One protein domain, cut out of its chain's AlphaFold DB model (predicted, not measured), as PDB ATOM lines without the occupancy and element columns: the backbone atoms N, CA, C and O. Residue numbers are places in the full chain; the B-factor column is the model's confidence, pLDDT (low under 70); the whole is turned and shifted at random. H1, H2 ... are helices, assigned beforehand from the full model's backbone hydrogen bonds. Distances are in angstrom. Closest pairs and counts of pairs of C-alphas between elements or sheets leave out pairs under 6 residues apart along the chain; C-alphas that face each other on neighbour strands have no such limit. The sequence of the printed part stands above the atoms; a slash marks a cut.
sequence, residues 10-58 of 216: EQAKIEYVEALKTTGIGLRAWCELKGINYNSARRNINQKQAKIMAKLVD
ATOM      1  N   GLU A  10     -38.120  10.185 -30.469       84.44
ATOM      2  CA  GLU A  10     -37.014   9.975 -31.406       84.44
ATOM      3  C   GLU A  10     -37.467  10.241 -32.839       84.44
ATOM      4  O   GLU A  10     -36.852  11.054 -33.533       84.44
ATOM      5  N   GLN A  11     -38.612   9.682 -33.231       85.38
ATOM      6  CA  GLN A  11     -39.246   9.960 -34.522       85.38
ATOM      7  C   GLN A  11     -39.604  11.445 -34.662       85.38
ATOM      8  O   GLN A  11     -39.261  12.082 -35.659       85.38
ATOM      9  N   ALA A  12     -40.171  12.044 -33.611       87.62
ATOM     10  CA  ALA A  12     -40.502  13.468 -33.587       87.62
ATOM     11  C   ALA A  12     -39.280  14.384 -33.820       87.62
ATOM     12  O   ALA A  12     -39.407  15.451 -34.423       87.62
ATOM     13  N   LYS A  13     -38.081  13.989 -33.362       90.44
ATOM     14  CA  LYS A  13     -36.841  14.746 -33.618       90.44
ATOM     15  C   LYS A  13     -36.430  14.677 -35.085       90.44
ATOM     16  O   LYS A  13     -36.020  15.702 -35.626       90.44
ATOM     17  N   ILE A  14     -36.519  13.496 -35.696       88.25
ATOM     18  CA  ILE A  14     -36.158  13.274 -37.101       88.25
ATOM     19  C   ILE A  14     -37.072  14.113 -37.997       88.25
ATOM     20  O   ILE A  14     -36.583  14.944 -38.763       88.25
ATOM     21  N   GLU A  15     -38.387  14.013 -37.792       89.25
ATOM     22  CA  GLU A  15     -39.379  14.785 -38.547       89.25
ATOM     23  C   GLU A  15     -39.194  16.301 -38.389       89.25
ATOM     24  O   GLU A  15     -39.363  17.064 -39.340       89.25
ATOM     25  N   TYR A  16     -38.841  16.770 -37.187       91.38
ATOM     26  CA  TYR A  16     -38.574  18.191 -36.969       91.38
ATOM     27  C   TYR A  16     -37.321  18.670 -37.715       91.38
ATOM     28  O   TYR A  16     -37.313  19.772 -38.264       91.38
ATOM     29  N   VAL A  17     -36.258  17.859 -37.753       90.50
ATOM     30  CA  VAL A  17     -35.045  18.181 -38.519       90.50
ATOM     31  C   VAL A  17     -35.351  18.237 -40.018       90.50
ATOM     32  O   VAL A  17     -34.886  19.157 -40.689       90.50
ATOM     33  N   GLU A  18     -36.164  17.322 -40.542       88.06
ATOM     34  CA  GLU A  18     -36.612  17.340 -41.942       88.06
ATOM     35  C   GLU A  18     -37.489  18.554 -42.263       88.06
ATOM     36  O   GLU A  18     -37.289  19.214 -43.285       88.06
ATOM     37  N   ALA A  19     -38.414  18.912 -41.368       88.06
ATOM     38  CA  ALA A  19     -39.232  20.113 -41.511       88.06
ATOM     39  C   ALA A  19     -38.369  21.386 -41.516       88.06
ATOM     40  O   ALA A  19     -38.573  22.269 -42.350       88.06
ATOM     41  N   LEU A  20     -37.358  21.469 -40.643       88.75
ATOM     42  CA  LEU A  20     -36.397  22.574 -40.638       88.75
ATOM     43  C   LEU A  20     -35.625  22.687 -41.956       88.75
ATOM     44  O   LEU A  20     -35.387  23.806 -42.400       88.75
ATOM     45  N   LYS A  21     -35.247  21.562 -42.573       84.75
ATOM     46  CA  LYS A  21     -34.551  21.550 -43.869       84.75
ATOM     47  C   LYS A  21     -35.454  22.010 -45.008       84.75
ATOM     48  O   LYS A  21     -35.089  22.885 -45.777       84.75
ATOM     49  N   THR A  22     -36.635  21.411 -45.107       85.62
ATOM     50  CA  THR A  22     -37.544  21.602 -46.247       85.62
ATOM     51  C   THR A  22     -38.249  22.952 -46.222       85.62
ATOM     52  O   THR A  22     -38.443  23.568 -47.263       85.62
ATOM     53  N   THR A  23     -38.640  23.417 -45.034       85.00
ATOM     54  CA  THR A  23     -39.525  24.584 -44.884       85.00
ATOM     55  C   THR A  23     -38.937  25.697 -44.019       85.00
ATOM     56  O   THR A  23     -39.463  26.806 -44.015       85.00
ATOM     57  N   GLY A  24     -37.861  25.437 -43.262       84.56
ATOM     58  CA  GLY A  24     -37.262  26.426 -42.355       84.56
ATOM     59  C   GLY A  24     -38.124  26.781 -41.136       84.56
ATOM     60  O   GLY A  24     -37.819  27.738 -40.421       84.56
ATOM     61  N   ILE A  25     -39.202  26.034 -40.878       86.56
ATOM     62  CA  ILE A  25     -40.181  26.353 -39.834       86.56
ATOM     63  C   ILE A  25     -39.586  26.118 -38.437       86.56
ATOM     64  O   ILE A  25     -39.017  25.070 -38.135       86.56
ATOM     65  N   GLY A  26     -39.738  27.097 -37.540       88.19
ATOM     66  CA  GLY A  26     -39.271  26.988 -36.156       88.19
ATOM     67  C   GLY A  26     -40.109  26.031 -35.295       88.19
ATOM     68  O   GLY A  26     -41.287  25.803 -35.557       88.19
ATOM     69  N   LEU A  27     -39.524  25.537 -34.192       88.62
ATOM     70  CA  LEU A  27     -40.134  24.529 -33.303       88.62
ATOM     71  C   LEU A  27     -41.579  24.839 -32.893       88.62
ATOM     72  O   LEU A  27     -42.388  23.927 -32.788       88.62
ATOM     73  N   ARG A  28     -41.909  26.112 -32.649       89.38
ATOM     74  CA  ARG A  28     -43.246  26.518 -32.197       89.38
ATOM     75  C   ARG A  28     -44.322  26.264 -33.253       89.38
ATOM     76  O   ARG A  28     -45.289  25.574 -32.961       89.38
ATOM     77  N   ALA A  29     -44.092  26.737 -34.473       89.25
ATOM     78  CA  ALA A  29     -45.002  26.527 -35.594       89.25
ATOM     79  C   ALA A  29     -45.070  25.044 -36.004       89.25
ATOM     80  O   ALA A  29     -46.137  24.541 -36.337       89.25
ATOM     81  N   TRP A  30     -43.964  24.303 -35.884       93.00
ATOM     82  CA  TRP A  30     -43.971  22.854 -36.108       93.00
ATOM     83  C   TRP A  30     -44.827  22.096 -35.076       93.00
ATOM     84  O   TRP A  30     -45.589  21.202 -35.440       93.00
ATOM     85  N   CYS A  31     -44.760  22.482 -33.797       91.19
ATOM     86  CA  CYS A  31     -45.593  21.893 -32.743       91.19
ATOM     87  C   CYS A  31     -47.086  22.176 -32.958       91.19
ATOM     88  O   CYS A  31     -47.904  21.286 -32.744       91.19
ATOM     89  N   GLU A  32     -47.430  23.387 -33.404       90.19
ATOM     90  CA  GLU A  32     -48.808  23.785 -33.723       90.19
ATOM     91  C   GLU A  32     -49.376  22.968 -34.897       90.19
ATOM     92  O   GLU A  32     -50.501  22.484 -34.805       90.19
ATOM     93  N   LEU A  33     -48.578  22.712 -35.942       89.06
ATOM     94  CA  LEU A  33     -48.974  21.871 -37.082       89.06
ATOM     95  C   LEU A  33     -49.167  20.393 -36.712       89.06
ATOM     96  O   LEU A  33     -50.067  19.737 -37.231       89.06
ATOM     97  N   LYS A  34     -48.321  19.856 -35.826       86.06
ATOM     98  CA  LYS A  34     -48.374  18.447 -35.394       86.06
ATOM     99  C   LYS A  34     -49.330  18.204 -34.220       86.06
ATOM    100  O   LYS A  34     -49.489  17.062 -33.800       86.06
ATOM    101  N   GLY A  35     -49.944  19.255 -33.670       86.50
ATOM    102  CA  GLY A  35     -50.825  19.156 -32.504       86.50
ATOM    103  C   GLY A  35     -50.104  18.712 -31.223       86.50
ATOM    104  O   GLY A  35     -50.726  18.145 -30.327       86.50
ATOM    105  N   ILE A  36     -48.790  18.943 -31.128       87.25
ATOM    106  CA  ILE A  36     -47.972  18.578 -29.964       87.25
ATOM    107  C   ILE A  36     -47.843  19.800 -29.050       87.25
ATOM    108  O   ILE A  36     -47.630  20.923 -29.502       87.25
ATOM    109  N   ASN A  37     -47.911  19.594 -27.734       89.25
ATOM    110  CA  ASN A  37     -47.681  20.680 -26.786       89.25
ATOM    111  C   ASN A  37     -46.237  21.210 -26.894       89.25
ATOM    112  O   ASN A  37     -45.272  20.485 -26.633       89.25
ATOM    113  N   TYR A  38     -46.099  22.504 -27.199       87.75
ATOM    114  CA  TYR A  38     -44.812  23.183 -27.351       87.75
ATOM    115  C   TYR A  38     -43.875  23.019 -26.144       87.75
ATOM    116  O   TYR A  38     -42.676  22.798 -26.315       87.75
ATOM    117  N   ASN A  39     -44.398  23.094 -24.915       84.81
ATOM    118  CA  ASN A  39     -43.575  22.990 -23.707       84.81
ATOM    119  C   ASN A  39     -43.000  21.579 -23.532       84.81
ATOM    120  O   ASN A  39     -41.856  21.434 -23.094       84.81
ATOM    121  N   SER A  40     -43.757  20.549 -23.916       86.44
ATOM    122  CA  SER A  40     -43.290  19.159 -23.914       86.44
ATOM    123  C   SER A  40     -42.262  18.917 -25.017       86.44
ATOM    124  O   SER A  40     -41.221  18.309 -24.772       86.44
ATOM    125  N   ALA A  41     -42.499  19.463 -26.211       85.75
ATOM    126  CA  ALA A  41     -41.568  19.362 -27.329       85.75
ATOM    127  C   ALA A  41     -40.238  20.066 -27.043       85.75
ATOM    128  O   ALA A  41     -39.178  19.495 -27.276       85.75
ATOM    129  N   ARG A  42     -40.258  21.267 -26.454       87.25
ATOM    130  CA  ARG A  42     -39.038  22.017 -26.110       87.25
ATOM    131  C   ARG A  42     -38.135  21.289 -25.110       87.25
ATOM    132  O   ARG A  42     -36.923  21.482 -25.156       87.25
ATOM    133  N   ARG A  43     -38.700  20.485 -24.203       86.88
ATOM    134  CA  ARG A  43     -37.919  19.695 -23.234       86.88
ATOM    135  C   ARG A  43     -37.195  18.525 -23.896       86.88
ATOM    136  O   ARG A  43     -36.078  18.212 -23.504       86.88
ATOM    137  N   ASN A  44     -37.818  17.913 -24.900       86.75
ATOM    138  CA  ASN A  44     -37.307  16.702 -25.539       86.75
ATOM    139  C   ASN A  44     -36.525  16.982 -26.834       86.75
ATOM    140  O   ASN A  44     -35.668  16.186 -27.213       86.75
ATOM    141  N   ILE A  45     -36.772  18.114 -27.498       89.19
ATOM    142  CA  ILE A  45     -36.148  18.503 -28.767       89.19
ATOM    143  C   ILE A  45     -35.186  19.673 -28.534       89.19
ATOM    144  O   ILE A  45     -35.587  20.817 -28.301       89.19
ATOM    145  N   ASN A  46     -33.887  19.401 -28.660       87.81
ATOM    146  CA  ASN A  46     -32.855  20.427 -28.572       87.81
ATOM    147  C   ASN A  46     -32.733  21.188 -29.901       87.81
ATOM    148  O   ASN A  46     -32.141  20.708 -30.867       87.81
ATOM    149  N   GLN A  47     -33.246  22.419 -29.935       84.62
ATOM    150  CA  GLN A  47     -33.247  23.257 -31.141       84.62
ATOM    151  C   GLN A  47     -31.844  23.558 -31.688       84.62
ATOM    152  O   GLN A  47     -31.695  23.711 -32.898       84.62
ATOM    153  N   LYS A  48     -30.817  23.658 -30.829       85.25
ATOM    154  CA  LYS A  48     -29.438  23.891 -31.288       85.25
ATOM    155  C   LYS A  48     -28.911  22.664 -32.027       85.25
ATOM    156  O   LYS A  48     -28.386  22.807 -33.126       85.25
ATOM    157  N   GLN A  49     -29.115  21.474 -31.460       86.06
ATOM    158  CA  GLN A  49     -28.727  20.210 -32.095       86.06
ATOM    159  C   GLN A  49     -29.503  19.979 -33.398       86.06
ATOM    160  O   GLN A  49     -28.888  19.676 -34.412       86.06
ATOM    161  N   ALA A  50     -30.816  20.222 -33.418       85.31
ATOM    162  CA  ALA A  50     -31.630  20.071 -34.625       85.31
ATOM    163  C   ALA A  50     -31.181  20.999 -35.772       85.31
ATOM    164  O   ALA A  50     -31.107  20.570 -36.917       85.31
ATOM    165  N   LYS A  51     -30.802  22.250 -35.468       86.12
ATOM    166  CA  LYS A  51     -30.245  23.186 -36.463       86.12
ATOM    167  C   LYS A  51     -28.879  22.747 -36.995       86.12
ATOM    168  O   LYS A  51     -28.593  22.984 -38.162       86.12
ATOM    169  N   ILE A  52     -28.039  22.140 -36.154       83.94
ATOM    170  CA  ILE A  52     -26.753  21.570 -36.584       83.94
ATOM    171  C   ILE A  52     -27.008  20.385 -37.525       83.94
ATOM    172  O   ILE A  52     -26.469  20.368 -38.624       83.94
ATOM    173  N   MET A  53     -27.891  19.457 -37.145       81.75
ATOM    174  CA  MET A  53     -28.250  18.291 -37.967       81.75
ATOM    175  C   MET A  53     -28.917  18.675 -39.293       81.75
ATOM    176  O   MET A  53     -28.692  18.017 -40.302       81.75
ATOM    177  N   ALA A  54     -29.710  19.751 -39.313       79.75
ATOM    178  CA  ALA A  54     -30.272  20.285 -40.549       79.75
ATOM    179  C   ALA A  54     -29.170  20.765 -41.509       79.75
ATOM    180  O   ALA A  54     -29.188  20.385 -42.670       79.75
ATOM    181  N   LYS A  55     -28.175  21.509 -41.004       76.69
ATOM    182  CA  LYS A  55     -27.066  22.074 -41.797       76.69
ATOM    183  C   LYS A  55     -26.003  21.064 -42.235       76.69
ATOM    184  O   LYS A  55     -25.346  21.285 -43.243       76.69
ATOM    185  N   LEU A  56     -25.773  20.007 -41.453       64.50
ATOM    186  CA  LEU A  56     -24.738  19.007 -41.749       64.50
ATOM    187  C   LEU A  56     -25.081  18.135 -42.964       64.50
ATOM    188  O   LEU A  56     -24.171  17.623 -43.598       64.50
ATOM    189  N   VAL A  57     -26.366  17.976 -43.291       58.53
ATOM    190  CA  VAL A  57     -26.803  17.116 -44.405       58.53
ATOM    191  C   VAL A  57     -26.732  17.819 -45.767       58.53
ATOM    192  O   VAL A  57     -26.701  17.144 -46.783       58.53
ATOM    193  N   ASP A  58     -26.604  19.146 -45.805       54.81
ATOM    194  CA  ASP A  58     -26.417  19.893 -47.060       54.81
ATOM    195  C   ASP A  58     -24.952  19.882 -47.553       54.81
ATOM    196  O   ASP A  58     -24.651  20.398 -48.626       54.81
TER     197      ASP A  58
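Overview. This is residues 10 to 58 of the 216 residues of an uncharacterized protein of Vibrio sp. RE86 (UniProt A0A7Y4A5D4). Four short helices make a small, elongated cluster: H1, the longest, lies between H4, which crosses it at a wide angle, and H2, with H3 set across H2 at one end of the cluster. Tight links join H1 to H2, H2 to H3 and H3 to H4, and H4 comes back to pack on H1, while its last turn and residues 57 and 58 reach the other end of the long axis. The printed part has 49 residues with four named helices in the order H1, H2, H3, H4, and no named strand; its class is all helix. It is compact, with a radius of gyration of the C-alphas of 9.9 A, and spans 29 by 19 by 16 A.

Along the chain. Find C-alpha 10 at (-37.014, 9.975, -31.406); from there H1 runs through residues 10 to 23 to C-alpha 23 at (-39.525, 24.584, -44.884), 20.0 A away. H2 follows in residues 27 to 34, 10.5 A from first to last C-alpha, and H3 in residues 38 to 44, 10.1 A. Look for H4 in residues 47 to 56; it is 14.2 A long and ends with C-alpha 56 at (-24.738, 19.007, -41.749).

Arrangement. Start at H1 and look first at Val 17: its C-alpha is 5.5 A from that of Ala 50, the closest pair of H1 and H4. These two helices touch with 11 pairs of C-alphas within 8 A, at a steep tilt of 62 degrees, and run the same way. H1 and H2 only just touch, with 3 pairs of C-alphas within 8 A and with residues 16 to 19 of H1 alone; the closest C-alphas are those of Tyr 16 and Trp 30, 7.2 A apart, and the lines are about perpendicular at 74 degrees. From H2 go on to H3: they touch, the closest C-alphas being those of Cys 31 and Tyr 38 at 5.6 A, and their lines are only just about perpendicular, at 71 degrees. The helix packing is mostly crossed, with 0 of these 3 touching pairs at a shallow tilt. H2 and H4 are close but not clearly touching, the closest C-alphas, of Leu 27 and Gln 47, being 7.3 A apart. H1 and H3 are near each other, and H3 and H4 meet only through their link. In H1, H2, H3 and H4 every O i to N i+4 pair is within hydrogen-bond range.

Size, cuts and confidence. Look for the two C-alphas farthest apart at Asn 37 and Asp 58, 29.4 A from each other. The printed part, residues 10 to 58, has no cut, and the links H1 to H2, H2 to H3 and H3 to H4 are tight. The mean pLDDT of the printed part is 85.2; you will find values under 70 at residues 56 to 58, of which 56 belongs to H4.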